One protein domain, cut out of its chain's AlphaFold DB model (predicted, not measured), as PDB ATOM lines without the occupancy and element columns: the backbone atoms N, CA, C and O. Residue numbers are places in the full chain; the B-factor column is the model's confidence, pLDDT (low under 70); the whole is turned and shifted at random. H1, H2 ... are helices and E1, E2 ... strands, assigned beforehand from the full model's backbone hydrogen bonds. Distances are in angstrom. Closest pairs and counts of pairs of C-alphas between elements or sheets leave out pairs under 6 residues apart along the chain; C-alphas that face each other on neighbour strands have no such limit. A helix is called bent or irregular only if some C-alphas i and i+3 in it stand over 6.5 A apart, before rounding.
ATOM      1  N   GLU A   2      10.006  28.430 -64.705       86.12
ATOM      2  CA  GLU A   2      10.477  29.587 -63.921       86.12
ATOM      3  C   GLU A   2       9.495  29.994 -62.818       86.12
ATOM      4  O   GLU A   2       9.899  30.047 -61.663       86.12
ATOM      5  N   ALA A   3       8.205  30.129 -63.145       89.12
ATOM      6  CA  ALA A   3       7.167  30.513 -62.184       89.12
ATOM      7  C   ALA A   3       7.082  29.591 -60.951       89.12
ATOM      8  O   ALA A   3       7.015  30.070 -59.824       89.12
ATOM      9  N   VAL A   4       7.134  28.265 -61.140       90.44
ATOM     10  CA  VAL A   4       7.115  27.305 -60.021       90.44
ATOM     11  C   VAL A   4       8.450  27.303 -59.265       90.44
ATOM     12  O   VAL A   4       8.482  27.294 -58.035       90.44
ATOM     13  N   ASN A   5       9.576  27.378 -59.975       90.88
ATOM     14  CA  ASN A   5      10.902  27.350 -59.356       90.88
ATOM     15  C   ASN A   5      11.250  28.644 -58.604       90.88
ATOM     16  O   ASN A   5      12.154  28.613 -57.767       90.88
ATOM     17  N   SER A   6      10.530  29.742 -58.846       88.88
ATOM     18  CA  SER A   6      10.664  31.004 -58.114       88.88
ATOM     19  C   SER A   6       9.848  31.073 -56.819       88.88
ATOM     20  O   SER A   6       9.921  32.080 -56.121       88.88
ATOM     21  N   LEU A   7       9.077  30.037 -56.466       89.31
ATOM     22  CA  LEU A   7       8.287  30.037 -55.230       89.31
ATOM     23  C   LEU A   7       9.168  29.729 -54.008       89.31
ATOM     24  O   LEU A   7       9.787  28.653 -53.923       89.31
ATOM     25  N   PHE A   8       9.189  30.671 -53.057       88.75
ATOM     26  CA  PHE A   8       9.917  30.602 -51.788       88.75
ATOM     27  C   PHE A   8       9.076  31.129 -50.617       88.75
ATOM     28  O   PHE A   8       8.348  32.106 -50.758       88.75
ATOM     29  N   THR A   9       9.237  30.525 -49.439       86.88
ATOM     30  CA  THR A   9       8.615  30.957 -48.182       86.88
ATOM     31  C   THR A   9       9.644  31.626 -47.265       86.88
ATOM     32  O   THR A   9      10.730  31.076 -47.038       86.88
ATOM     33  N   PRO A  10       9.346  32.812 -46.706       86.31
ATOM     34  CA  PRO A  10      10.232  33.461 -45.749       86.31
ATOM     35  C   PRO A  10      10.190  32.738 -44.396       86.31
ATOM     36  O   PRO A  10       9.128  32.446 -43.855       86.31
ATOM     37  N   LYS A  11      11.360  32.488 -43.804       83.50
ATOM     38  CA  LYS A  11      11.512  31.969 -42.441       83.50
ATOM     39  C   LYS A  11      12.425  32.887 -41.643       83.50
ATOM     40  O   LYS A  11      13.611  33.023 -41.951       83.50
ATOM     41  N   ARG A  12      11.875  33.494 -40.592       84.62
ATOM     42  CA  ARG A  12      12.636  34.335 -39.665       84.62
ATOM     43  C   ARG A  12      13.491  33.463 -38.748       84.62
ATOM     44  O   ARG A  12      13.006  32.489 -38.171       84.62
ATOM     45  N   LYS A  13      14.774  33.791 -38.639       83.88
ATOM     46  CA  LYS A  13      15.709  33.154 -37.710       83.88
ATOM     47  C   LYS A  13      15.693  33.852 -36.349       83.88
ATOM     48  O   LYS A  13      15.205  34.971 -36.212       83.88
ATOM     49  N   ARG A  14      16.274  33.185 -35.344       84.50
ATOM     50  CA  ARG A  14      16.432  33.717 -33.976       84.50
ATOM     51  C   ARG A  14      17.278  34.997 -33.926       84.50
ATOM     52  O   ARG A  14      17.037  35.829 -33.068       84.50
ATOM     53  N   ASP A  15      18.217  35.159 -34.859       88.50
ATOM     54  CA  ASP A  15      19.072  36.349 -35.015       88.50
ATOM     55  C   ASP A  15      18.374  37.529 -35.725       88.50
ATOM     56  O   ASP A  15      18.990  38.559 -35.973       88.50
ATOM     57  N   GLY A  16      17.091  37.386 -36.080       86.88
ATOM     58  CA  GLY A  16      16.313  38.409 -36.775       86.88
ATOM     59  C   GLY A  16      16.425  38.381 -38.302       86.88
ATOM     60  O   GLY A  16      15.591  39.005 -38.955       86.88
ATOM     61  N   THR A  17      17.364  37.628 -38.887       88.69
ATOM     62  CA  THR A  17      17.510  37.520 -40.347       88.69
ATOM     63  C   THR A  17      16.380  36.701 -40.979       88.69
ATOM     64  O   THR A  17      15.829  35.778 -40.370       88.69
ATOM     65  N   ILE A  18      16.022  37.023 -42.227       84.56
ATOM     66  CA  ILE A  18      15.046  36.258 -43.012       84.56
ATOM     67  C   ILE A  18      15.802  35.342 -43.969       84.56
ATOM     68  O   ILE A  18      16.622  35.790 -44.767       84.56
ATOM     69  N   LYS A  19      15.504  34.046 -43.903       83.88
ATOM     70  CA  LYS A  19      15.953  33.063 -44.885       83.88
ATOM     71  C   LYS A  19      14.770  32.648 -45.747       83.88
ATOM     72  O   LYS A  19      13.736  32.263 -45.213       83.88
ATOM     73  N   TYR A  20      14.949  32.655 -47.059       83.25
ATOM     74  CA  TYR A  20      13.964  32.122 -47.992       83.25
ATOM     75  C   TYR A  20      14.193  30.625 -48.179       83.25
ATOM     76  O   TYR A  20      15.280  30.188 -48.559       83.25
ATOM     77  N   ASN A  21      13.175  29.842 -47.851       83.75
ATOM     78  CA  ASN A  21      13.151  28.405 -48.052       83.75
ATOM     79  C   ASN A  21      12.349  28.089 -49.311       83.75
ATOM     80  O   ASN A  21      11.434  28.819 -49.671       83.75
ATOM     81  N   ILE A  22      12.669  26.986 -49.975       87.19
ATOM     82  CA  ILE A  22      11.861  26.476 -51.085       87.19
ATOM     83  C   ILE A  22      10.436  26.209 -50.591       87.19
ATOM     84  O   ILE A  22      10.241  25.472 -49.621       87.19
ATOM     85  N   ALA A  23       9.461  26.812 -51.268       89.62
ATOM     86  CA  ALA A  23       8.047  26.708 -50.943       89.62
ATOM     87  C   ALA A  23       7.450  25.418 -51.518       89.62
ATOM     88  O   ALA A  23       6.720  25.449 -52.501       89.62
ATOM     89  N   VAL A  24       7.821  24.265 -50.957       90.69
ATOM     90  CA  VAL A  24       7.422  22.959 -51.509       90.69
ATOM     91  C   VAL A  24       5.904  22.845 -51.651       90.69
ATOM     92  O   VAL A  24       5.437  22.542 -52.744       90.69
ATOM     93  N   ALA A  25       5.148  23.161 -50.598       91.50
ATOM     94  CA  ALA A  25       3.687  23.114 -50.623       91.50
ATOM     95  C   ALA A  25       3.095  23.994 -51.736       91.50
ATOM     96  O   ALA A  25       2.292  23.520 -52.537       91.50
ATOM     97  N   ASP A  26       3.551  25.245 -51.836       92.75
ATOM     98  CA  ASP A  26       3.061  26.193 -52.842       92.75
ATOM     99  C   ASP A  26       3.421  25.751 -54.263       92.75
ATOM    100  O   ASP A  26       2.631  25.930 -55.184       92.75
ATOM    101  N   ARG A  27       4.579  25.104 -54.453       93.06
ATOM    102  CA  ARG A  27       4.954  24.508 -55.743       93.06
ATOM    103  C   ARG A  27       4.018  23.379 -56.143       93.06
ATOM    104  O   ARG A  27       3.631  23.317 -57.305       93.06
ATOM    105  N   MET A  28       3.669  22.496 -55.208       94.38
ATOM    106  CA  MET A  28       2.763  21.376 -55.486       94.38
ATOM    107  C   MET A  28       1.362  21.890 -55.823       94.38
ATOM    108  O   MET A  28       0.794  21.473 -56.829       94.38
ATOM    109  N   LYS A  29       0.855  22.864 -55.054       94.81
ATOM    110  CA  LYS A  29      -0.426  23.538 -55.323       94.81
ATOM    111  C   LYS A  29      -0.422  24.210 -56.696       94.81
ATOM    112  O   LYS A  29      -1.258  23.887 -57.527       94.81
ATOM    113  N   TYR A  30       0.599  25.018 -56.990       95.00
ATOM    114  CA  TYR A  30       0.738  25.684 -58.286       95.00
ATOM    115  C   TYR A  30       0.716  24.697 -59.462       95.00
ATOM    116  O   TYR A  30       0.055  24.949 -60.466       95.00
ATOM    117  N   LEU A  31       1.434  23.574 -59.359       95.19
ATOM    118  CA  LEU A  31       1.446  22.561 -60.417       95.19
ATOM    119  C   LEU A  31       0.056  21.942 -60.624       95.19
ATOM    120  O   LEU A  31      -0.396  21.865 -61.765       95.19
ATOM    121  N   LYS A  32      -0.635  21.564 -59.543       94.69
ATOM    122  CA  LYS A  32      -1.999  21.013 -59.601       94.69
ATOM    123  C   LYS A  32      -3.003  21.997 -60.193       94.69
ATOM    124  O   LYS A  32      -3.764  21.624 -61.079       94.69
ATOM    125  N   ASP A  33      -2.965  23.252 -59.752       95.75
ATOM    126  CA  ASP A  33      -3.884  24.304 -60.208       95.75
ATOM    127  C   ASP A  33      -3.727  24.593 -61.710       95.75
ATOM    128  O   ASP A  33      -4.651  25.071 -62.362       95.75
ATOM    129  N   ASN A  34      -2.561  24.266 -62.278       95.50
ATOM    130  CA  ASN A  34      -2.276  24.366 -63.709       95.50
ATOM    131  C   ASN A  34      -2.487  23.036 -64.462       95.50
ATOM    132  O   ASN A  34      -2.006  22.886 -65.584       95.50
ATOM    133  N   GLY A  35      -3.189  22.071 -63.860       95.31
ATOM    134  CA  GLY A  35      -3.556  20.802 -64.492       95.31
ATOM    135  C   GLY A  35      -2.391  19.835 -64.701       95.31
ATOM    136  O   GLY A  35      -2.492  18.937 -65.533       95.31
ATOM    137  N   ALA A  36      -1.271  20.016 -63.994       95.38
ATOM    138  CA  ALA A  36      -0.181  19.051 -64.050       95.38
ATOM    139  C   ALA A  36      -0.549  17.779 -63.281       95.38
ATOM    140  O   ALA A  36      -1.166  17.833 -62.218       95.38
ATOM    141  N   GLU A  37      -0.077  16.646 -63.784       94.62
ATOM    142  CA  GLU A  37      -0.105  15.361 -63.093       94.62
ATOM    143  C   GLU A  37       1.318  14.932 -62.746       94.62
ATOM    144  O   GLU A  37       2.291  15.380 -63.365       94.62
ATOM    145  N   ILE A  38       1.448  14.047 -61.757       93.75
ATOM    146  CA  ILE A  38       2.735  13.476 -61.378       93.75
ATOM    147  C   ILE A  38       2.720  11.964 -61.552       93.75
ATOM    148  O   ILE A  38       1.793  11.280 -61.121       93.75
ATOM    149  N   LEU A  39       3.777  11.456 -62.178       95.12
ATOM    150  CA  LEU A  39       3.997  10.039 -62.415       95.12
ATOM    151  C   LEU A  39       5.417   9.688 -61.986       95.12
ATOM    152  O   LEU A  39       6.350  10.471 -62.185       95.12
ATOM    153  N   PHE A  40       5.577   8.506 -61.399       95.56
ATOM    154  CA  PHE A  40       6.896   7.975 -61.095       95.56
ATOM    155  C   PHE A  40       7.614   7.562 -62.388       95.56
ATOM    156  O   PHE A  40       7.030   6.895 -63.238       95.56
ATOM    157  N   ASP A  41       8.876   7.974 -62.531       95.38
ATOM    158  CA  ASP A  41       9.725   7.635 -63.684       95.38
ATOM    159  C   ASP A  41      10.881   6.718 -63.266       95.38
ATOM    160  O   ASP A  41      11.018   5.621 -63.799       95.38
ATOM    161  N   ARG A  42      11.702   7.150 -62.297       94.12
ATOM    162  CA  ARG A  42      12.866   6.387 -61.823       94.12
ATOM    163  C   ARG A  42      13.378   6.852 -60.466       94.12
ATOM    164  O   ARG A  42      13.145   7.992 -60.052       94.12
ATOM    165  N   GLN A  43      14.164   6.001 -59.808       92.75
ATOM    166  CA  GLN A  43      15.047   6.445 -58.731       92.75
ATOM    167  C   GLN A  43      16.327   7.061 -59.305       92.75
ATOM    168  O   GLN A  43      16.870   6.613 -60.307       92.75
ATOM    169  N   ILE A  44      16.827   8.115 -58.658       89.81
ATOM    170  CA  ILE A  44      17.968   8.890 -59.177       89.81
ATOM    171  C   ILE A  44      19.305   8.209 -58.866       89.81
ATOM    172  O   ILE A  44      20.279   8.372 -59.597       89.81
ATOM    173  N   LYS A  45      19.386   7.491 -57.740       91.81
ATOM    174  CA  LYS A  45      20.625   6.874 -57.257       91.81
ATOM    175  C   LYS A  45      20.509   5.362 -57.312       91.81
ATOM    176  O   LYS A  45      19.697   4.801 -56.587       91.81
ATOM    177  N   GLU A  46      21.408   4.728 -58.055       94.81
ATOM    178  CA  GLU A  46      21.476   3.269 -58.194       94.81
ATOM    179  C   GLU A  46      21.548   2.555 -56.836       94.81
ATOM    180  O   GLU A  46      20.764   1.654 -56.566       94.81
ATOM    181  N   ASN A  47      22.412   3.018 -55.922       96.44
ATOM    182  CA  ASN A  47      22.486   2.443 -54.575       96.44
ATOM    183  C   ASN A  47      21.166   2.574 -53.799       96.44
ATOM    184  O   ASN A  47      20.838   1.678 -53.027       96.44
ATOM    185  N   ALA A  48      20.406   3.659 -53.993       94.50
ATOM    186  CA  ALA A  48      19.126   3.826 -53.308       94.50
ATOM    187  C   ALA A  48      18.109   2.805 -53.818       94.50
ATOM    188  O   ALA A  48      17.479   2.132 -53.005       94.50
ATOM    189  N   GLU A  49      18.037   2.627 -55.136       96.38
ATOM    190  CA  GLU A  49      17.171   1.633 -55.762       96.38
ATOM    191  C   GLU A  49      17.552   0.219 -55.327       96.38
ATOM    192  O   GLU A  49      16.735  -0.502 -54.755       96.38
ATOM    193  N   ARG A  50      18.830  -0.136 -55.482       97.31
ATOM    194  CA  ARG A  50      19.366  -1.434 -55.071       97.31
ATOM    195  C   ARG A  50      19.055  -1.739 -53.609       97.31
ATOM    196  O   ARG A  50      18.674  -2.860 -53.290       97.31
ATOM    197  N   ASN A  51      19.236  -0.774 -52.712       97.69
ATOM    198  CA  ASN A  51      19.064  -1.002 -51.282       97.69
ATOM    199  C   ASN A  51      17.597  -1.184 -50.885       97.69
ATOM    200  O   ASN A  51      17.313  -2.043 -50.053       97.69
ATOM    201  N   VAL A  52      16.659  -0.437 -51.482       97.25
ATOM    202  CA  VAL A  52      15.232  -0.681 -51.209       97.25
ATOM    203  C   VAL A  52      14.779  -2.024 -51.776       97.25
ATOM    204  O   VAL A  52      14.001  -2.721 -51.128       97.25
ATOM    205  N   VAL A  53      15.331  -2.433 -52.925       97.88
ATOM    206  CA  VAL A  53      15.089  -3.764 -53.495       97.88
ATOM    207  C   VAL A  53      15.654  -4.861 -52.597       97.88
ATOM    208  O   VAL A  53      14.963  -5.834 -52.312       97.88
ATOM    209  N   LEU A  54      16.876  -4.688 -52.086       97.69
ATOM    210  CA  LEU A  54      17.491  -5.628 -51.149       97.69
ATOM    211  C   LEU A  54      16.717  -5.723 -49.827       97.69
ATOM    212  O   LEU A  54      16.647  -6.797 -49.239       97.69
ATOM    213  N   SER A  55      16.136  -4.615 -49.366       96.88
ATOM    214  CA  SER A  55      15.350  -4.580 -48.133       96.88
ATOM    215  C   SER A  55      14.063  -5.399 -48.252       96.88
ATOM    216  O   SER A  55      13.758  -6.178 -47.346       96.88
ATOM    217  N   CYS A  56      13.300  -5.231 -49.344       95.69
ATOM    218  CA  CYS A  56      11.932  -5.756 -49.410       95.69
ATOM    219  C   CYS A  56      11.381  -6.120 -50.799       95.69
ATOM    220  O   CYS A  56      10.176  -6.341 -50.907       95.69
ATOM    221  N   GLY A  57      12.215  -6.235 -51.834       96.69
ATOM    222  CA  GLY A  57      11.812  -6.728 -53.158       96.69
ATOM    223  C   GLY A  57      11.760  -5.667 -54.260       96.69
ATOM    224  O   GLY A  57      11.836  -4.463 -54.014       96.69
ATOM    225  N   VAL A  58      11.657  -6.137 -55.505       97.38
ATOM    226  CA  VAL A  58      11.750  -5.342 -56.747       97.38
ATOM    227  C   VAL A  58      10.660  -4.278 -56.902       97.38
ATOM    228  O   VAL A  58      10.824  -3.327 -57.653       97.38
ATOM    229  N   GLU A  59       9.557  -4.416 -56.179       97.44
ATOM    230  CA  GLU A  59       8.422  -3.498 -56.143       97.44
ATOM    231  C   GLU A  59       8.649  -2.279 -55.237       97.44
ATOM    232  O   GLU A  59       7.938  -1.278 -55.349       97.44
ATOM    233  N   MET A  60       9.637  -2.337 -54.337       97.88
ATOM    234  CA  MET A  60       9.888  -1.287 -53.350       97.88
ATOM    235  C   MET A  60      10.139   0.104 -53.943       97.88
ATOM    236  O   MET A  60       9.711   1.073 -53.315       97.88
ATOM    237  N   PRO A  61      10.767   0.264 -55.126       97.50
ATOM    238  CA  PRO A  61      10.827   1.552 -55.805       97.50
ATOM    239  C   PRO A  61       9.452   2.180 -56.060       97.50
ATOM    240  O   PRO A  61       9.278   3.356 -55.753       97.50
ATOM    241  N   ASN A  62       8.475   1.404 -56.540       97.94
ATOM    242  CA  ASN A  62       7.120   1.899 -56.798       97.94
ATOM    243  C   ASN A  62       6.387   2.210 -55.492       97.94
ATOM    244  O   ASN A  62       5.785   3.271 -55.364       97.94
ATOM    245  N   ILE A  63       6.503   1.332 -54.490       98.56
ATOM    246  CA  ILE A  63       5.912   1.548 -53.161       98.56
ATOM    247  C   ILE A  63       6.449   2.844 -52.544       98.56
ATOM    248  O   ILE A  63       5.683   3.695 -52.099       98.56
ATOM    249  N   LEU A  64       7.772   3.029 -52.551       97.88
ATOM    250  CA  LEU A  64       8.397   4.227 -52.001       97.88
ATOM    251  C   LEU A  64       8.024   5.480 -52.801       97.88
ATOM    252  O   LEU A  64       7.791   6.531 -52.207       97.88
ATOM    253  N   ALA A  65       7.936   5.381 -54.128       97.56
ATOM    254  CA  ALA A  65       7.475   6.481 -54.964       97.56
ATOM    255  C   ALA A  65       6.040   6.900 -54.619       97.56
ATOM    256  O   ALA A  65       5.793   8.093 -54.462       97.56
ATOM    257  N   SER A  66       5.129   5.946 -54.413       98.44
ATOM    258  CA  SER A  66       3.751   6.217 -53.991       98.44
ATOM    259  C   SER A  66       3.667   6.827 -52.593       98.44
ATOM    260  O   SER A  66       2.885   7.749 -52.390       98.44
ATOM    261  N   ILE A  67       4.523   6.415 -51.650       98.44
ATOM    262  CA  ILE A  67       4.646   7.073 -50.334       98.44
ATOM    263  C   ILE A  67       5.077   8.542 -50.494       98.44
ATOM    264  O   ILE A  67       4.527   9.443 -49.859       98.44
ATOM    265  N   LEU A  68       6.068   8.813 -51.350       97.44
ATOM    266  CA  LEU A  68       6.525  10.183 -51.603       97.44
ATOM    267  C   LEU A  68       5.475  11.008 -52.357       97.44
ATOM    268  O   LEU A  68       5.338  12.200 -52.087       97.44
ATOM    269  N   GLN A  69       4.728  10.392 -53.272       97.19
ATOM    270  CA  GLN A  69       3.603  11.013 -53.965       97.19
ATOM    271  C   GLN A  69       2.489  11.368 -52.980       97.19
ATOM    272  O   GLN A  69       2.040  12.510 -52.980       97.19
ATOM    273  N   TYR A  70       2.116  10.455 -52.082       98.19
ATOM    274  CA  TYR A  70       1.170  10.722 -51.002       98.19
ATOM    275  C   TYR A  70       1.563  11.972 -50.208       98.19
ATOM    276  O   TYR A  70       0.776  12.909 -50.079       98.19
ATOM    277  N   TYR A  71       2.802  12.035 -49.725       97.69
ATOM    278  CA  TYR A  71       3.235  13.152 -48.891       97.69
ATOM    279  C   TYR A  71       3.389  14.456 -49.674       97.69
ATOM    280  O   TYR A  71       2.750  15.455 -49.348       97.69
ATOM    281  N   TYR A  72       4.229  14.473 -50.711       96.25
ATOM    282  CA  TYR A  72       4.537  15.705 -51.432       96.25
ATOM    283  C   TYR A  72       3.398  16.130 -52.339       96.25
ATOM    284  O   TYR A  72       2.980  17.282 -52.284       96.25
ATOM    285  N   TRP A  73       2.912  15.225 -53.186       96.62
ATOM    286  CA  TRP A  73       1.896  15.570 -54.162       96.62
ATOM    287  C   TRP A  73       0.536  15.649 -53.496       96.62
ATOM    288  O   TRP A  73       0.018  16.748 -53.386       96.62
ATOM    289  N   ASN A  74      -0.037  14.555 -52.998       96.69
ATOM    290  CA  ASN A  74      -1.432  14.537 -52.548       96.69
ATOM    291  C   ASN A  74      -1.658  15.509 -51.382       96.69
ATOM    292  O   ASN A  74      -2.563  16.339 -51.463       96.69
ATOM    293  N   ASN A  75      -0.757  15.504 -50.398       96.62
ATOM    294  CA  ASN A  75      -0.876  16.305 -49.179       96.62
ATOM    295  C   ASN A  75      -0.018  17.579 -49.156       96.62
ATOM    296  O   ASN A  75       0.150  18.192 -48.105       96.62
ATOM    297  N   ASN A  76       0.541  18.003 -50.295       94.00
ATOM    298  CA  ASN A  76       1.331  19.238 -50.420       94.00
ATOM    299  C   ASN A  76       2.487  19.354 -49.399       94.00
ATOM    300  O   ASN A  76       2.864  20.458 -49.008       94.00
ATOM    301  N   ALA A  77       3.058  18.226 -48.972       93.19
ATOM    302  CA  ALA A  77       4.105  18.131 -47.956       93.19
ATOM    303  C   ALA A  77       3.719  18.675 -46.565       93.19
ATOM    304  O   ALA A  77       4.589  19.074 -45.781       93.19
ATOM    305  N   GLU A  78       2.426  18.709 -46.243       92.25
ATOM    306  CA  GLU A  78       1.931  19.173 -44.949       92.25
ATOM    307  C   GLU A  78       2.270  18.162 -43.843       92.25
ATOM    308  O   GLU A  78       1.996  16.968 -43.950       92.25
ATOM    309  N   THR A  79       2.883  18.634 -42.751       90.19
ATOM    310  CA  THR A  79       3.354  17.774 -41.648       90.19
ATOM    311  C   THR A  79       2.231  16.962 -40.998       90.19
ATOM    312  O   THR A  79       2.497  15.880 -40.478       90.19
ATOM    313  N   ALA A  80       0.989  17.456 -41.045       92.94
ATOM    314  CA  ALA A  80      -0.182  16.749 -40.531       92.94
ATOM    315  C   ALA A  80      -0.415  15.393 -41.222       92.94
ATOM    316  O   ALA A  80      -0.925  14.490 -40.579       92.94
ATOM    317  N   HIS A  81       0.034  15.244 -42.473       95.06
ATOM    318  CA  HIS A  81      -0.126  14.045 -43.304       95.06
ATOM    319  C   HIS A  81       1.224  13.389 -43.607       95.06
ATOM    320  O   HIS A  81       1.528  12.973 -44.726       95.06
ATOM    321  N   SER A  82       2.110  13.399 -42.613       96.06
ATOM    322  CA  SER A  82       3.451  12.831 -42.735       96.06
ATOM    323  C   SER A  82       3.532  11.376 -42.281       96.06
ATOM    324  O   SER A  82       4.580  10.757 -42.449       96.06
ATOM    325  N   SER A  83       2.480  10.825 -41.672       97.19
ATOM    326  CA  SER A  83       2.533   9.532 -40.992       97.19
ATOM    327  C   SER A  83       2.786   8.374 -41.954       97.19
ATOM    328  O   SER A  83       2.154   8.283 -43.005       97.19
ATOM    329  N   PHE A  84       3.643   7.425 -41.562       98.06
ATOM    330  CA  PHE A  84       3.766   6.175 -42.316       98.06
ATOM    331  C   PHE A  84       2.509   5.309 -42.232       98.06
ATOM    332  O   PHE A  84       2.225   4.616 -43.200       98.06
ATOM    333  N   SER A  85       1.739   5.381 -41.140       97.44
ATOM    334  CA  SER A  85       0.437   4.702 -41.062       97.44
ATOM    335  C   SER A  85      -0.517   5.212 -42.146       97.44
ATOM    336  O   SER A  85      -1.015   4.419 -42.931       97.44
ATOM    337  N   GLU A  86      -0.683   6.533 -42.273       97.81
ATOM    338  CA  GLU A  86      -1.569   7.106 -43.300       97.81
ATOM    339  C   GLU A  86      -1.031   6.850 -44.719       97.81
ATOM    340  O   GLU A  86      -1.790   6.618 -45.658       97.81
ATOM    341  N   ALA A  87       0.297   6.856 -44.893       98.38
ATOM    342  CA  ALA A  87       0.906   6.494 -46.167       98.38
ATOM    343  C   ALA A  87       0.649   5.021 -46.528       98.38
ATOM    344  O   ALA A  87       0.488   4.715 -47.707       98.38
ATOM    345  N   ILE A  88       0.599   4.110 -45.548       98.62
ATOM    346  CA  ILE A  88       0.225   2.706 -45.767       98.62
ATOM    347  C   ILE A  88      -1.242   2.601 -46.178       98.62
ATOM    348  O   ILE A  88      -1.516   1.898 -47.147       98.62
ATOM    349  N   ASP A  89      -2.153   3.332 -45.536       98.44
ATOM    350  CA  ASP A  89      -3.569   3.359 -45.935       98.44
ATOM    351  C   ASP A  89      -3.703   3.766 -47.413       98.44
ATOM    352  O   ASP A  89      -4.336   3.076 -48.214       98.44
ATOM    353  N   TYR A  90      -2.969   4.804 -47.825       98.56
ATOM    354  CA  TYR A  90      -2.896   5.209 -49.228       98.56
ATOM    355  C   TYR A  90      -2.311   4.124 -50.152       98.56
ATOM    356  O   TYR A  90      -2.748   3.981 -51.297       98.56
ATOM    357  N   LEU A  91      -1.323   3.346 -49.701       98.69
ATOM    358  CA  LEU A  91      -0.782   2.222 -50.477       98.69
ATOM    359  C   LEU A  91      -1.801   1.095 -50.653       98.69
ATOM    360  O   LEU A  91      -1.810   0.467 -51.708       98.69
ATOM    361  N   VAL A  92      -2.651   0.837 -49.657       98.44
ATOM    362  CA  VAL A  92      -3.731  -0.152 -49.775       98.44
ATOM    363  C   VAL A  92      -4.730   0.286 -50.843       98.44
ATOM    364  O   VAL A  92      -5.096  -0.519 -51.697       98.44
ATOM    365  N   GLU A  93      -5.116   1.562 -50.838       97.94
ATOM    366  CA  GLU A  93      -6.067   2.119 -51.805       97.94
ATOM    367  C   GLU A  93      -5.499   2.174 -53.231       97.94
ATOM    368  O   GLU A  93      -6.166   1.786 -54.189       97.94
ATOM    369  N   SER A  94      -4.261   2.654 -53.381       97.69
ATOM    370  CA  SER A  94      -3.621   2.845 -54.691       97.69
ATOM    371  C   SER A  94      -2.969   1.580 -55.253       97.69
ATOM    372  O   SER A  94      -2.742   1.491 -56.457       97.69
ATOM    373  N   ASN A  95      -2.664   0.611 -54.387       98.12
ATOM    374  CA  ASN A  95      -2.047  -0.678 -54.684       98.12
ATOM    375  C   ASN A  95      -0.917  -0.622 -55.740       98.12
ATOM    376  O   ASN A  95      -0.984  -1.323 -56.753       98.12
ATOM    377  N   PRO A  96       0.158   0.162 -55.531       97.75
ATOM    378  CA  PRO A  96       1.181   0.396 -56.557       97.75
ATOM    379  C   PRO A  96       2.004  -0.843 -56.931       97.75
ATOM    380  O   PRO A  96       2.691  -0.849 -57.952       97.75
ATOM    381  N   ALA A  97       1.956  -1.897 -56.113       97.56
ATOM    382  CA  ALA A  97       2.570  -3.185 -56.420       97.56
ATOM    383  C   ALA A  97       1.614  -4.164 -57.132       97.56
ATOM    384  O   ALA A  97       2.021  -5.278 -57.453       97.56
ATOM    385  N   ASN A  98       0.364  -3.763 -57.406       97.69
ATOM    386  CA  ASN A  98      -0.670  -4.570 -58.062       97.69
ATOM    387  C   ASN A  98      -0.915  -5.930 -57.384       97.69
ATOM    388  O   ASN A  98      -1.124  -6.951 -58.044       97.69
ATOM    389  N   TYR A  99      -0.893  -5.970 -56.051       97.50
ATOM    390  CA  TYR A  99      -1.173  -7.202 -55.322       97.50
ATOM    391  C   TYR A  99      -2.627  -7.633 -55.502       97.50
ATOM    392  O   TYR A  99      -3.542  -6.829 -55.353       97.50
ATOM    393  N   SER A 100      -2.837  -8.920 -55.774       96.56
ATOM    394  CA  SER A 100      -4.167  -9.543 -55.898       96.56
ATOM    395  C   SER A 100      -4.462 -10.514 -54.747       96.56
ATOM    396  O   SER A 100      -5.208 -11.478 -54.906       96.56
ATOM    397  N   PHE A 101      -3.826 -10.296 -53.596       95.94
ATOM    398  CA  PHE A 101      -3.975 -11.129 -52.403       95.94
ATOM    399  C   PHE A 101      -5.039 -10.562 -51.461       95.94
ATOM    400  O   PHE A 101      -5.367  -9.379 -51.512       95.94
ATOM    401  N   ILE A 102      -5.555 -11.395 -50.558       95.19
ATOM    402  CA  ILE A 102      -6.328 -10.894 -49.418       95.19
ATOM    403  C   ILE A 102      -5.396 -10.167 -48.440       95.19
ATOM    404  O   ILE A 102      -4.231 -10.539 -48.307       95.19
ATOM    405  N   ASN A 103      -5.916  -9.162 -47.733       95.25
ATOM    406  CA  ASN A 103      -5.180  -8.427 -46.696       95.25
ATOM    407  C   ASN A 103      -3.830  -7.843 -47.182       95.25
ATOM    408  O   ASN A 103      -2.782  -8.036 -46.559       95.25
ATOM    409  N   ILE A 104      -3.848  -7.112 -48.303       97.94
ATOM    410  CA  ILE A 104      -2.654  -6.427 -48.839       97.94
ATOM    411  C   ILE A 104      -2.092  -5.366 -47.881       97.94
ATOM    412  O   ILE A 104      -0.909  -5.047 -47.959       97.94
ATOM    413  N   GLU A 105      -2.906  -4.868 -46.946       97.88
ATOM    414  CA  GLU A 105      -2.479  -3.983 -45.856       97.88
ATOM    415  C   GLU A 105      -1.335  -4.603 -45.053       97.88
ATOM    416  O   GLU A 105      -0.290  -3.976 -44.888       97.88
ATOM    417  N   SER A 106      -1.468  -5.869 -44.645       97.75
ATOM    418  CA  SER A 106      -0.403  -6.576 -43.924       97.75
ATOM    419  C   SER A 106       0.903  -6.671 -44.727       97.75
ATOM    420  O   SER A 106       1.990  -6.559 -44.159       97.75
ATOM    421  N   ILE A 107       0.811  -6.803 -46.056       98.00
ATOM    422  CA  ILE A 107       1.969  -6.860 -46.957       98.00
ATOM    423  C   ILE A 107       2.658  -5.493 -47.015       98.00
ATOM    424  O   ILE A 107       3.878  -5.411 -46.848       98.00
ATOM    425  N   TYR A 108       1.894  -4.416 -47.223       98.56
ATOM    426  CA  TYR A 108       2.441  -3.059 -47.241       98.56
ATOM    427  C   TYR A 108       3.029  -2.675 -45.884       98.56
ATOM    428  O   TYR A 108       4.162  -2.194 -45.834       98.56
ATOM    429  N   ARG A 109       2.331  -2.968 -44.783       98.19
ATOM    430  CA  ARG A 109       2.804  -2.688 -43.423       98.19
ATOM    431  C   ARG A 109       4.099  -3.430 -43.108       98.19
ATOM    432  O   ARG A 109       5.043  -2.808 -42.627       98.19
ATOM    433  N   ALA A 110       4.205  -4.712 -43.466       97.69
ATOM    434  CA  ALA A 110       5.435  -5.482 -43.287       97.69
ATOM    435  C   ALA A 110       6.610  -4.911 -44.101       97.69
ATOM    436  O   ALA A 110       7.716  -4.772 -43.573       97.69
ATOM    437  N   LYS A 111       6.379  -4.538 -45.368       98.31
ATOM    438  CA  LYS A 111       7.416  -3.978 -46.251       98.31
ATOM    439  C   LYS A 111       7.893  -2.604 -45.797       98.31
ATOM    440  O   LYS A 111       9.096  -2.365 -45.714       98.31
ATOM    441  N   VAL A 112       6.963  -1.712 -45.461       98.38
ATOM    442  CA  VAL A 112       7.287  -0.376 -44.949       98.38
ATOM    443  C   VAL A 112       7.978  -0.481 -43.591       98.38
ATOM    444  O   VAL A 112       9.040   0.107 -43.410       98.38
ATOM    445  N   GLY A 113       7.456  -1.292 -42.668       98.00
ATOM    446  CA  GLY A 113       8.076  -1.519 -41.362       98.00
ATOM    447  C   GLY A 113       9.501  -2.060 -41.477       98.00
ATOM    448  O   GLY A 113      10.413  -1.556 -40.820       98.00
ATOM    449  N   LYS A 114       9.737  -3.031 -42.367       97.31
ATOM    450  CA  LYS A 114      11.077  -3.566 -42.638       97.31
ATOM    451  C   LYS A 114      12.009  -2.525 -43.268       97.31
ATOM    452  O   LYS A 114      13.146  -2.416 -42.815       97.31
ATOM    453  N   LEU A 115      11.539  -1.716 -44.220       97.88
ATOM    454  CA  LEU A 115      12.326  -0.612 -44.784       97.88
ATOM    455  C   LEU A 115      12.770   0.374 -43.693       97.88
ATOM    456  O   LEU A 115      13.948   0.734 -43.619       97.88
ATOM    457  N   LEU A 116      11.839   0.794 -42.831       97.50
ATOM    458  CA  LEU A 116      12.118   1.704 -41.718       97.50
ATOM    459  C   LEU A 116      13.117   1.092 -40.736       97.50
ATOM    460  O   LEU A 116      14.062   1.761 -40.318       97.50
ATOM    461  N   TYR A 117      12.944  -0.187 -40.413       95.31
ATOM    462  CA  TYR A 117      13.860  -0.932 -39.561       95.31
ATOM    463  C   TYR A 117      15.264  -1.023 -40.163       95.31
ATOM    464  O   TYR A 117      16.246  -0.784 -39.466       95.31
ATOM    465  N   ASP A 118      15.394  -1.296 -41.460       95.88
ATOM    466  CA  ASP A 118      16.696  -1.347 -42.130       95.88
ATOM    467  C   ASP A 118      17.382   0.018 -42.120       95.88
ATOM    468  O   ASP A 118      18.559   0.122 -41.772       95.88
ATOM    469  N   MET A 119      16.641   1.097 -42.406       95.31
ATOM    470  CA  MET A 119      17.146   2.472 -42.290       95.31
ATOM    471  C   MET A 119      17.615   2.794 -40.868       95.31
ATOM    472  O   MET A 119      18.668   3.417 -40.685       95.31
ATOM    473  N   PHE A 120      16.846   2.362 -39.869       92.81
ATOM    474  CA  PHE A 120      17.152   2.568 -38.459       92.81
ATOM    475  C   PHE A 120      18.414   1.808 -38.034       92.81
ATOM    476  O   PHE A 120      19.271   2.352 -37.338       92.81
ATOM    477  N   THR A 121      18.562   0.566 -38.491       91.50
ATOM    478  CA  THR A 121      19.604  -0.365 -38.037       91.50
ATOM    479  C   THR A 121      20.920  -0.277 -38.794       91.50
ATOM    480  O   THR A 121      21.886  -0.937 -38.415       91.50
ATOM    481  N   GLY A 122      21.019   0.561 -39.824       90.19
ATOM    482  CA  GLY A 122      22.305   0.835 -40.468       90.19
ATOM    483  C   GLY A 122      22.243   1.130 -41.956       90.19
ATOM    484  O   GLY A 122      23.225   1.642 -42.496       90.19
ATOM    485  N   MET A 123      21.114   0.881 -42.624       95.12
ATOM    486  CA  MET A 123      20.982   1.187 -44.041       95.12
ATOM    487  C   MET A 123      21.109   2.698 -44.275       95.12
ATOM    488  O   MET A 123      20.489   3.548 -43.623       95.12
ATOM    489  N   ARG A 124      21.931   3.047 -45.260       93.69
ATOM    490  CA  ARG A 124      22.040   4.393 -45.821       93.69
ATOM    491  C   ARG A 124      21.719   4.289 -47.299       93.69
ATOM    492  O   ARG A 124      22.521   3.755 -48.050       93.69
ATOM    493  N   LEU A 125      20.575   4.829 -47.725       91.06
ATOM    494  CA  LEU A 125      20.068   4.652 -49.094       91.06
ATOM    495  C   LEU A 125      21.121   4.920 -50.176       91.06
ATOM    496  O   LEU A 125      21.298   4.115 -51.073       91.06
ATOM    497  N   GLY A 126      21.870   6.021 -50.079       92.69
ATOM    498  CA  GLY A 126      22.848   6.390 -51.108       92.69
ATOM    499  C   GLY A 126      24.172   5.614 -51.095       92.69
ATOM    500  O   GLY A 126      25.010   5.881 -51.952       92.69
ATOM    501  N   THR A 127      24.402   4.723 -50.129       94.88
ATOM    502  CA  THR A 127      25.667   3.984 -49.953       94.88
ATOM    503  C   THR A 127      25.415   2.494 -50.119       94.88
ATOM    504  O   THR A 127      24.368   2.018 -49.701       94.88
ATOM    505  N   LEU A 128      26.349   1.754 -50.718       95.94
ATOM    506  CA  LEU A 128      26.217   0.304 -50.862       95.94
ATOM    507  C   LEU A 128      25.946  -0.349 -49.496       95.94
ATOM    508  O   LEU A 128      26.668  -0.096 -48.532       95.94
ATOM    509  N   TRP A 129      24.907  -1.178 -49.429       96.69
ATOM    510  CA  TRP A 129      24.508  -1.909 -48.230       96.69
ATOM    511  C   TRP A 129      24.360  -3.398 -48.549       96.69
ATOM    512  O   TRP A 129      23.901  -3.776 -49.628       96.69
ATOM    513  N   ASP A 130      24.787  -4.254 -47.629       94.94
ATOM    514  CA  ASP A 130      24.847  -5.710 -47.807       94.94
ATOM    515  C   ASP A 130      23.661  -6.451 -47.168       94.94
ATOM    516  O   ASP A 130      23.617  -7.679 -47.195       94.94
ATOM    517  N   GLY A 131      22.694  -5.717 -46.609       92.44
ATOM    518  CA  GLY A 131      21.524  -6.289 -45.946       92.44
ATOM    519  C   GLY A 131      21.700  -6.499 -44.440       92.44
ATOM    520  O   GLY A 131      20.755  -6.923 -43.774       92.44
ATOM    521  N   ARG A 132      22.888  -6.228 -43.880       90.88
ATOM    522  CA  ARG A 132      23.180  -6.497 -42.467       90.88
ATOM    523  C   ARG A 132      22.866  -5.298 -41.575       90.88
ATOM    524  O   ARG A 132      23.112  -4.145 -41.928       90.88
ATOM    525  N   SER A 133      22.328  -5.604 -40.396       87.31
ATOM    526  CA  SER A 133      22.160  -4.648 -39.297       87.31
ATOM    527  C   SER A 133      23.518  -4.334 -38.670       87.31
ATOM    528  O   SER A 133      24.312  -5.243 -38.423       87.31
ATOM    529  N   ASN A 134      23.749  -3.065 -38.342       85.62
ATOM    530  CA  ASN A 134      24.888  -2.619 -37.537       85.62
ATOM    531  C   ASN A 134      24.572  -2.617 -36.030       85.62
ATOM    532  O   ASN A 134      25.409  -2.211 -35.224       85.62
ATOM    533  N   VAL A 135      23.366  -3.040 -35.638       82.50
ATOM    534  CA  VAL A 135      22.912  -3.095 -34.245       82.50
ATOM    535  C   VAL A 135      22.894  -4.537 -33.746       82.50
ATOM    536  O   VAL A 135      22.264  -5.401 -34.356       82.50
ATOM    537  N   THR A 136      23.569  -4.777 -32.618       71.19
ATOM    538  CA  THR A 136      23.770  -6.110 -32.024       71.19
ATOM    539  C   THR A 136      23.061  -6.309 -30.678       71.19
ATOM    540  O   THR A 136      22.607  -7.416 -30.410       71.19
ATOM    541  N   GLY A 137      22.934  -5.267 -29.843       69.88
ATOM    542  CA  GLY A 137      22.417  -5.379 -28.464       69.88
ATOM    543  C   GLY A 137      20.950  -4.984 -28.242       69.88
ATOM    544  O   GLY A 137      20.394  -5.297 -27.194       69.88
ATOM    545  N   GLY A 138      20.316  -4.307 -29.204       76.00
ATOM    546  CA  GLY A 138      18.952  -3.777 -29.077       76.00
ATOM    547  C   GLY A 138      18.873  -2.262 -29.276       76.00
ATOM    548  O   GLY A 138      19.830  -1.629 -29.722       76.00
ATOM    549  N   TYR A 139      17.720  -1.684 -28.959       78.50
ATOM    550  CA  TYR A 139      17.365  -0.288 -29.202       78.50
ATOM    551  C   TYR A 139      16.864   0.361 -27.919       78.50
ATOM    552  O   TYR A 139      16.134  -0.257 -27.150       78.50
ATOM    553  N   ILE A 140      17.216   1.625 -27.711       77.50
ATOM    554  CA  ILE A 140      16.678   2.434 -26.619       77.50
ATOM    555  C   ILE A 140      15.983   3.639 -27.238       77.50
ATOM    556  O   ILE A 140      16.590   4.381 -28.011       77.50
ATOM    557  N   VAL A 141      14.716   3.839 -26.889       75.56
ATOM    558  CA  VAL A 141      13.942   5.020 -27.262       75.56
ATOM    559  C   VAL A 141      13.643   5.809 -25.998       75.56
ATOM    560  O   VAL A 141      12.893   5.354 -25.139       75.56
ATOM    561  N   ALA A 142      14.231   6.998 -25.893       75.69
ATOM    562  CA  ALA A 142      13.899   7.956 -24.848       75.69
ATOM    563  C   ALA A 142      12.747   8.847 -25.328       75.69
ATOM    564  O   ALA A 142      12.869   9.528 -26.350       75.69
ATOM    565  N   LYS A 143      11.629   8.825 -24.605       76.94
ATOM    566  CA  LYS A 143      10.486   9.710 -24.831       76.94
ATOM    567  C   LYS A 143      10.726  11.071 -24.167       76.94
ATOM    568  O   LYS A 143      11.575  11.226 -23.291       76.94
ATOM    569  N   SER A 144       9.977  12.079 -24.607       73.69
ATOM    570  CA  SER A 144      10.074  13.457 -24.100       73.69
ATOM    571  C   SER A 144       9.610  13.614 -22.648       73.69
ATOM    572  O   SER A 144      10.031  14.556 -21.982       73.69
ATOM    573  N   ASP A 145       8.783  12.694 -22.156       78.31
ATOM    574  CA  ASP A 145       8.318  12.604 -20.767       78.31
ATOM    575  C   ASP A 145       9.321  11.904 -19.828       78.31
ATOM    576  O   ASP A 145       9.072  11.789 -18.630       78.31
ATOM    577  N   GLY A 146      10.473  11.469 -20.351       74.25
ATOM    578  CA  GLY A 146      11.509  10.773 -19.593       74.25
ATOM    579  C   GLY A 146      11.322   9.258 -19.513       74.25
ATOM    580  O   GLY A 146      12.182   8.583 -18.944       74.25
ATOM    581  N   GLU A 147      10.260   8.696 -20.098       80.25
ATOM    582  CA  GLU A 147      10.106   7.249 -20.215       80.25
ATOM    583  C   GLU A 147      11.132   6.687 -21.209       80.25
ATOM    584  O   GLU A 147      11.352   7.223 -22.299       80.25
ATOM    585  N   VAL A 148      11.765   5.576 -20.840       76.56
ATOM    586  CA  VAL A 148      12.744   4.889 -21.680       76.56
ATOM    587  C   VAL A 148      12.191   3.523 -22.061       76.56
ATOM    588  O   VAL A 148      11.984   2.670 -21.202       76.56
ATOM    589  N   LEU A 149      11.990   3.299 -23.359       75.19
ATOM    590  CA  LEU A 149      11.660   1.988 -23.911       75.19
ATOM    591  C   LEU A 149      12.943   1.300 -24.376       75.19
ATOM    592  O   LEU A 149      13.640   1.813 -25.253       75.19
ATOM    593  N   ALA A 150      13.250   0.137 -23.804       70.62
ATOM    594  CA  ALA A 150      14.357  -0.709 -24.237       70.62
ATOM    595  C   ALA A 150      13.809  -1.924 -24.996       70.62
ATOM    596  O   ALA A 150      13.112  -2.761 -24.428       70.62
ATOM    597  N   TYR A 151      14.143  -2.025 -26.279       70.25
ATOM    598  CA  TYR A 151      13.819  -3.169 -27.123       70.25
ATOM    599  C   TYR A 151      15.063  -4.034 -27.288       70.25
ATOM    600  O   TYR A 151      16.093  -3.561 -27.762       70.25
ATOM    601  N   HIS A 152      14.978  -5.313 -26.943       72.56
ATOM    602  CA  HIS A 152      16.000  -6.274 -27.351       72.56
ATOM    603  C   HIS A 152      15.778  -6.670 -28.822       72.56
ATOM    604  O   HIS A 152      14.660  -6.580 -29.328       72.56
ATOM    605  N   THR A 153      16.813  -7.137 -29.525       67.19
ATOM    606  CA  THR A 153      16.717  -7.554 -30.943       67.19
ATOM    607  C   THR A 153      15.691  -8.668 -31.190       67.19
ATOM    608  O   THR A 153      15.234  -8.843 -32.315       67.19
ATOM    609  N   THR A 154      15.286  -9.382 -30.138       63.62
ATOM    610  CA  THR A 154      14.215 -10.389 -30.148       63.62
ATOM    611  C   THR A 154      12.809  -9.804 -30.306       63.62
ATOM    612  O   THR A 154      11.894 -10.567 -30.579       63.62
ATOM    613  N   LEU A 155      12.635  -8.485 -30.163       75.75
ATOM    614  CA  LEU A 155      11.369  -7.755 -30.345       75.75
ATOM    615  C   LEU A 155      11.360  -6.964 -31.664       75.75
ATOM    616  O   LEU A 155      10.940  -5.806 -31.731       75.75
ATOM    617  N   ALA A 156      11.953  -7.540 -32.713       81.88
ATOM    618  CA  ALA A 156      12.142  -6.845 -33.983       81.88
ATOM    619  C   ALA A 156      10.814  -6.505 -34.672       81.88
ATOM    620  O   ALA A 156      10.750  -5.502 -35.380       81.88
ATOM    621  N   ASP A 157       9.771  -7.313 -34.482       87.25
ATOM    622  CA  ASP A 157       8.469  -7.086 -35.110       87.25
ATOM    623  C   ASP A 157       7.689  -5.984 -34.385       87.25
ATOM    624  O   ASP A 157       7.249  -5.033 -35.029       87.25
ATOM    625  N   GLU A 158       7.646  -5.999 -33.051       89.06
ATOM    626  CA  GLU A 158       7.054  -4.917 -32.256       89.06
ATOM    627  C   GLU A 158       7.771  -3.585 -32.495       89.06
ATOM    628  O   GLU A 158       7.154  -2.518 -32.495       89.06
ATOM    629  N   PHE A 159       9.085  -3.632 -32.725       89.88
ATOM    630  CA  PHE A 159       9.842  -2.432 -33.040       89.88
ATOM    631  C   PHE A 159       9.541  -1.898 -34.447       89.88
ATOM    632  O   PHE A 159       9.442  -0.685 -34.613       89.88
ATOM    633  N   LYS A 160       9.338  -2.752 -35.461       94.12
ATOM    634  CA  LYS A 160       8.883  -2.296 -36.793       94.12
ATOM    635  C   LYS A 160       7.537  -1.589 -36.699       94.12
ATOM    636  O   LYS A 160       7.383  -0.514 -37.277       94.12
ATOM    637  N   ASP A 161       6.610  -2.157 -35.938       93.75
ATOM    638  CA  ASP A 161       5.300  -1.558 -35.695       93.75
ATOM    639  C   ASP A 161       5.445  -0.199 -35.015       93.75
ATOM    640  O   ASP A 161       4.917   0.800 -35.497       93.75
ATOM    641  N   PHE A 162       6.266  -0.121 -33.967       92.62
ATOM    642  CA  PHE A 162       6.594   1.144 -33.320       92.62
ATOM    643  C   PHE A 162       7.152   2.188 -34.304       92.62
ATOM    644  O   PHE A 162       6.753   3.353 -34.258       92.62
ATOM    645  N   LEU A 163       8.058   1.795 -35.205       94.88
ATOM    646  CA  LEU A 163       8.615   2.696 -36.215       94.88
ATOM    647  C   LEU A 163       7.536   3.200 -37.182       94.88
ATOM    648  O   LEU A 163       7.525   4.392 -37.476       94.88
ATOM    649  N   VAL A 164       6.618   2.343 -37.638       97.25
ATOM    650  CA  VAL A 164       5.485   2.755 -38.490       97.25
ATOM    651  C   VAL A 164       4.600   3.777 -37.774       97.25
ATOM    652  O   VAL A 164       4.256   4.810 -38.351       97.25
ATOM    653  N   GLU A 165       4.293   3.542 -36.497       95.12
ATOM    654  CA  GLU A 165       3.420   4.430 -35.725       95.12
ATOM    655  C   GLU A 165       4.073   5.779 -35.398       95.12
ATOM    656  O   GLU A 165       3.401   6.817 -35.345       95.12
ATOM    657  N   LYS A 166       5.385   5.786 -35.137       94.06
ATOM    658  CA  LYS A 166       6.090   6.962 -34.606       94.06
ATOM    659  C   LYS A 166       6.882   7.743 -35.636       94.06
ATOM    660  O   LYS A 166       7.177   8.908 -35.377       94.06
ATOM    661  N   LEU A 167       7.220   7.163 -36.780       96.19
ATOM    662  CA  LEU A 167       7.923   7.885 -37.832       96.19
ATOM    663  C   LEU A 167       6.954   8.580 -38.791       96.19
ATOM    664  O   LEU A 167       5.798   8.193 -38.970       96.19
ATOM    665  N   GLY A 168       7.463   9.626 -39.426       97.06
ATOM    666  CA  GLY A 168       6.809  10.327 -40.512       97.06
ATOM    667  C   GLY A 168       7.814  10.924 -41.491       97.06
ATOM    668  O   GLY A 168       9.025  10.966 -41.241       97.06
ATOM    669  N   LEU A 169       7.291  11.357 -42.628       95.94
ATOM    670  CA  LEU A 169       8.010  12.029 -43.700       95.94
ATOM    671  C   LEU A 169       8.256  13.495 -43.353       95.94
ATOM    672  O   LEU A 169       7.457  14.160 -42.700       95.94
ATOM    673  N   GLU A 170       9.374  14.032 -43.819       92.19
ATOM    674  CA  GLU A 170       9.710  15.431 -43.599       92.19
ATOM    675  C   GLU A 170      10.265  16.053 -44.874       92.19
ATOM    676  O   GLU A 170      11.031  15.440 -45.617       92.19
ATOM    677  N   THR A 171       9.936  17.319 -45.097       88.44
ATOM    678  CA  THR A 171      10.566  18.099 -46.155       88.44
ATOM    679  C   THR A 171      11.990  18.502 -45.742       88.44
ATOM    680  O   THR A 171      12.167  19.158 -44.709       88.44
ATOM    681  N   PRO A 172      13.030  18.188 -46.541       79.00
ATOM    682  CA  PRO A 172      14.401  18.575 -46.233       79.00
ATOM    683  C   PRO A 172      14.578  20.087 -46.151       79.00
ATOM    684  O   PRO A 172      13.932  20.866 -46.855       79.00
ATOM    685  N   SER A 173      15.549  20.523 -45.343       68.31
ATOM    686  CA  SER A 173      15.920  21.934 -45.307       68.31
ATOM    687  C   SER A 173      16.429  22.376 -46.680       68.31
ATOM    688  O   SER A 173      17.406  21.840 -47.206       68.31
ATOM    689  N   SER A 174      15.810  23.406 -47.232       62.44
ATOM    690  CA  SER A 174      16.015  23.881 -48.599       62.44
ATOM    691  C   SER A 174      17.239  24.788 -48.789       62.44
ATOM    692  O   SER A 174      17.277  25.614 -49.692       62.44
ATOM    693  N   SER A 175      18.281  24.639 -47.957       57.50
ATOM    694  CA  SER A 175      19.564  25.336 -48.170       57.50
ATOM    695  C   SER A 175      20.300  24.872 -49.427       57.50
ATOM    696  O   SER A 175      21.161  25.592 -49.919       57.50
ATOM    697  N   ARG A 176      19.991  23.679 -49.947       57.31
ATOM    698  CA  ARG A 176      20.521  23.199 -51.226       57.31
ATOM    699  C   ARG A 176      19.535  23.589 -52.318       57.31
ATOM    700  O   ARG A 176      18.478  22.976 -52.435       57.31
ATOM    701  N   HIS A 177      19.887  24.613 -53.092       52.38
ATOM    702  CA  HIS A 177      19.000  25.275 -54.053       52.38
ATOM    703  C   HIS A 177      18.361  24.346 -55.106       52.38
ATOM    704  O   HIS A 177      17.339  24.721 -55.667       52.38
ATOM    705  N   ASN A 178      18.872  23.126 -55.309       63.06
ATOM    706  CA  ASN A 178      18.420  22.199 -56.357       63.06
ATOM    707  C   ASN A 178      17.366  21.167 -55.899       63.06
ATOM    708  O   ASN A 178      16.948  20.327 -56.694       63.06
ATOM    709  N   ALA A 179      16.949  21.167 -54.629       69.50
ATOM    710  CA  ALA A 179      15.894  20.259 -54.167       69.50
ATOM    711  C   ALA A 179      14.511  20.725 -54.663       69.50
ATOM    712  O   ALA A 179      14.235  21.919 -54.659       69.50
ATOM    713  N   MET A 180      13.620  19.801 -55.050       85.56
ATOM    714  CA  MET A 180      12.222  20.114 -55.414       85.56
ATOM    715  C   MET A 180      12.080  21.167 -56.536       85.56
ATOM    716  O   MET A 180      11.160  21.992 -56.522       85.56
ATOM    717  N   GLN A 181      13.016  21.181 -57.489       88.88
ATOM    718  CA  GLN A 181      12.947  22.008 -58.694       88.88
ATOM    719  C   GLN A 181      12.362  21.212 -59.857       88.88
ATOM    720  O   GLN A 181      12.706  20.045 -60.046       88.88
ATOM    721  N   VAL A 182      11.522  21.871 -60.653       93.19
ATOM    722  CA  VAL A 182      11.085  21.344 -61.943       93.19
ATOM    723  C   VAL A 182      12.181  21.607 -62.968       93.19
ATOM    724  O   VAL A 182      12.574  22.756 -63.169       93.19
ATOM    725  N   TYR A 183      12.662  20.563 -63.626       93.56
ATOM    726  CA  TYR A 183      13.651  20.649 -64.697       93.56
ATOM    727  C   TYR A 183      13.136  19.959 -65.958       93.56
ATOM    728  O   TYR A 183      12.170  19.199 -65.915       93.56
ATOM    729  N   LYS A 184      13.760  20.263 -67.099       94.69
ATOM    730  CA  LYS A 184      13.421  19.670 -68.394       94.69
ATOM    731  C   LYS A 184      14.587  18.829 -68.889       94.69
ATOM    732  O   LYS A 184      15.712  19.314 -68.944       94.69
ATOM    733  N   GLU A 185      14.300  17.601 -69.285       94.56
ATOM    734  CA  GLU A 185      15.259  16.662 -69.863       94.56
ATOM    735  C   GLU A 185      14.562  15.940 -71.024       94.56
ATOM    736  O   GLU A 185      13.430  15.482 -70.884       94.56
ATOM    737  N   ASN A 186      15.187  15.894 -72.205       94.31
ATOM    738  CA  ASN A 186      14.649  15.201 -73.388       94.31
ATOM    739  C   ASN A 186      13.179  15.539 -73.717       94.31
ATOM    740  O   ASN A 186      12.378  14.673 -74.051       94.31
ATOM    741  N   GLY A 187      12.796  16.813 -73.578       94.12
ATOM    742  CA  GLY A 187      11.434  17.275 -73.868       94.12
ATOM    743  C   GLY A 187      10.403  17.026 -72.761       94.12
ATOM    744  O   GLY A 187       9.329  17.620 -72.823       94.12
ATOM    745  N   ARG A 188      10.731  16.237 -71.731       94.50
ATOM    746  CA  ARG A 188       9.860  15.926 -70.588       94.50
ATOM    747  C   ARG A 188      10.233  16.772 -69.371       94.50
ATOM    748  O   ARG A 188      11.377  17.209 -69.235       94.50
ATOM    749  N   TYR A 189       9.255  17.026 -68.506       95.06
ATOM    750  CA  TYR A 189       9.452  17.747 -67.249       95.06
ATOM    751  C   TYR A 189       9.559  16.763 -66.089       95.06
ATOM    752  O   TYR A 189       8.810  15.793 -66.029       95.06
ATOM    753  N   PHE A 190      10.469  17.045 -65.163       95.19
ATOM    754  CA  PHE A 190      10.769  16.194 -64.021       95.19
ATOM    755  C   PHE A 190      10.875  17.025 -62.750       95.19
ATOM    756  O   PHE A 190      11.251  18.196 -62.784       95.19
ATOM    757  N   ILE A 191      10.585  16.394 -61.618       93.56
ATOM    758  CA  ILE A 191      10.815  16.937 -60.284       93.56
ATOM    759  C   ILE A 191      11.326  15.822 -59.378       93.56
ATOM    760  O   ILE A 191      10.833  14.699 -59.414       93.56
ATOM    761  N   ASN A 192      12.329  16.136 -58.562       92.75
ATOM    762  CA  ASN A 192      12.959  15.156 -57.685       92.75
ATOM    763  C   ASN A 192      12.398  15.270 -56.268       92.75
ATOM    764  O   ASN A 192      12.647  16.272 -55.590       92.75
ATOM    765  N   PHE A 193      11.697  14.229 -55.817       92.75
ATOM    766  CA  PHE A 193      11.258  14.080 -54.430       92.75
ATOM    767  C   PHE A 193      12.336  13.405 -53.586       92.75
ATOM    768  O   PHE A 193      13.012  12.478 -54.027       92.75
ATOM    769  N   ASN A 194      12.508  13.893 -52.358       90.44
ATOM    770  CA  ASN A 194      13.510  13.377 -51.432       90.44
ATOM    771  C   ASN A 194      12.834  12.584 -50.319       90.44
ATOM    772  O   ASN A 194      11.904  13.088 -49.690       90.44
ATOM    773  N   LEU A 195      13.362  11.400 -50.014       92.38
ATOM    774  CA  LEU A 195      12.991  10.693 -48.798       92.38
ATOM    775  C   LEU A 195      13.767  11.263 -47.609       92.38
ATOM    776  O   LEU A 195      14.996  11.192 -47.562       92.38
ATOM    777  N   GLN A 196      13.034  11.773 -46.629       92.38
ATOM    778  CA  GLN A 196      13.553  12.089 -45.310       92.38
ATOM    779  C   GLN A 196      12.520  11.660 -44.274       92.38
ATOM    780  O   GLN A 196      11.329  11.908 -44.437       92.38
ATOM    781  N   VAL A 197      13.002  10.976 -43.240       93.81
ATOM    782  CA  VAL A 197      12.183  10.326 -42.220       93.81
ATOM    783  C   VAL A 197      12.622  10.815 -40.849       93.81
ATOM    784  O   VAL A 197      13.825  10.897 -40.584       93.81
ATOM    785  N   ARG A 198      11.661  11.132 -39.981       92.06
ATOM    786  CA  ARG A 198      11.894  11.521 -38.585       92.06
ATOM    787  C   ARG A 198      10.816  10.982 -37.664       92.06
ATOM    788  O   ARG A 198       9.731  10.636 -38.113       92.06
ATOM    789  N   PHE A 199      11.115  10.960 -36.369       90.75
ATOM    790  CA  PHE A 199      10.086  10.795 -35.350       90.75
ATOM    791  C   PHE A 199       9.116  11.974 -35.390       90.75
ATOM    792  O   PHE A 199       9.541  13.132 -35.417       90.75
ATOM    793  N   LYS A 200       7.822  11.654 -35.399       83.56
ATOM    794  CA  LYS A 200       6.745  12.611 -35.165       83.56
ATOM    795  C   LYS A 200       6.824  13.047 -33.699       83.56
ATOM    796  O   LYS A 200       7.038  12.207 -32.821       83.56
TER     797      LYS A 200
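Overview. This is residues 2 to 200 of the 201 residues of the protein "HpaII family restriction endonuclease" of Ruminococcus bromii (UniProt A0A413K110). Five helices, H3 to H7, pack at crossed angles into the body; at one end of it sits a looser group of H1, H2 and the hairpins E1-E2 and E6-E7, and at the far end the hairpin E3-E4. The last strand, E8, returns to the body and pairs with E5. The printed part has 199 residues, with seven named helices and eight named strands in the order H1 E1 E2 H2 H3 H4 H5 H6 E3 E4 H7 E5 E6 E7 E8. The class is mixed, with four antiparallel sheets of two strands each; the whole is compact, with a radius of gyration of the C-alphas of 18.2 A and spans of 52 by 49 by 31 A.

Arrangement. Start at H1, residues 2 to 5, which touches H2, residues 24 to 33; their closest C-alphas, Val 4 and Arg 27, are 5.5 A apart. Between them the hairpin of E1, residues 8 to 12, and E2, residues 18 to 22, has N 9 and O 21 2.8 A apart. H2 touches H4, residues 60 to 74, through its residues 72 to 73 alone, about perpendicular at 82 degrees, closest at C-alphas Met 28 and Trp 73, 6.0 A. H3, residues 46 to 56, touches H6, residues 104 to 121, at C-alphas Cys 56 and Lys 111, 5.8 A, a steep tilt of 58 degrees, opposite ways. H5, residues 84 to 94, touches H4 at C-alphas Ala 87 and Ile 67, 5.6 A, and forms a helical hairpin with H6. H7, residues 153 to 166, touches H6 only just about perpendicular, at 73 degrees, with C-alphas Lys 160 and Gly 113 4.7 A apart. In the antiparallel hairpin of E3, residues 139 to 142, and E4, residues 148 to 151, N 141 and O 149 are 2.8 A apart; for E5, residues 167 to 169, and E8, residues 197 to 199, N 168 and O 198 are 2.8 A apart; in the hairpin of E6, residues 182 to 185, and E7, residues 188 to 191, N 190 and O 183 are 2.8 A apart. Each O i to N i+4 pair is within hydrogen-bond range in H2 to H6, 8 of 10 are in H7, and H1 is too short for one.

Along the chain. Find C-alpha 2 at (10.477, 29.587, -63.921), where H1 begins. H6, the longest helix, runs 25.5 A from C-alpha 104 at (-2.654, -6.427, -48.839); H4 spans 19.5 A. H7 spans 18.4 A and is irregular, with C-alphas 154 and 157 8.3 A apart. E8 ends at C-alpha 199, (10.086, 10.795, -35.350).

Size, cuts and confidence. The C-alphas farthest apart, Gly 16 and Phe 101, are 55.8 A apart. The printed part has no cut; H2 to H3, H6 to E3 and E5 to E6 are long links. Confidence is low, under 70, at residue 137, residues 153 to 154 and residues 173 to 179.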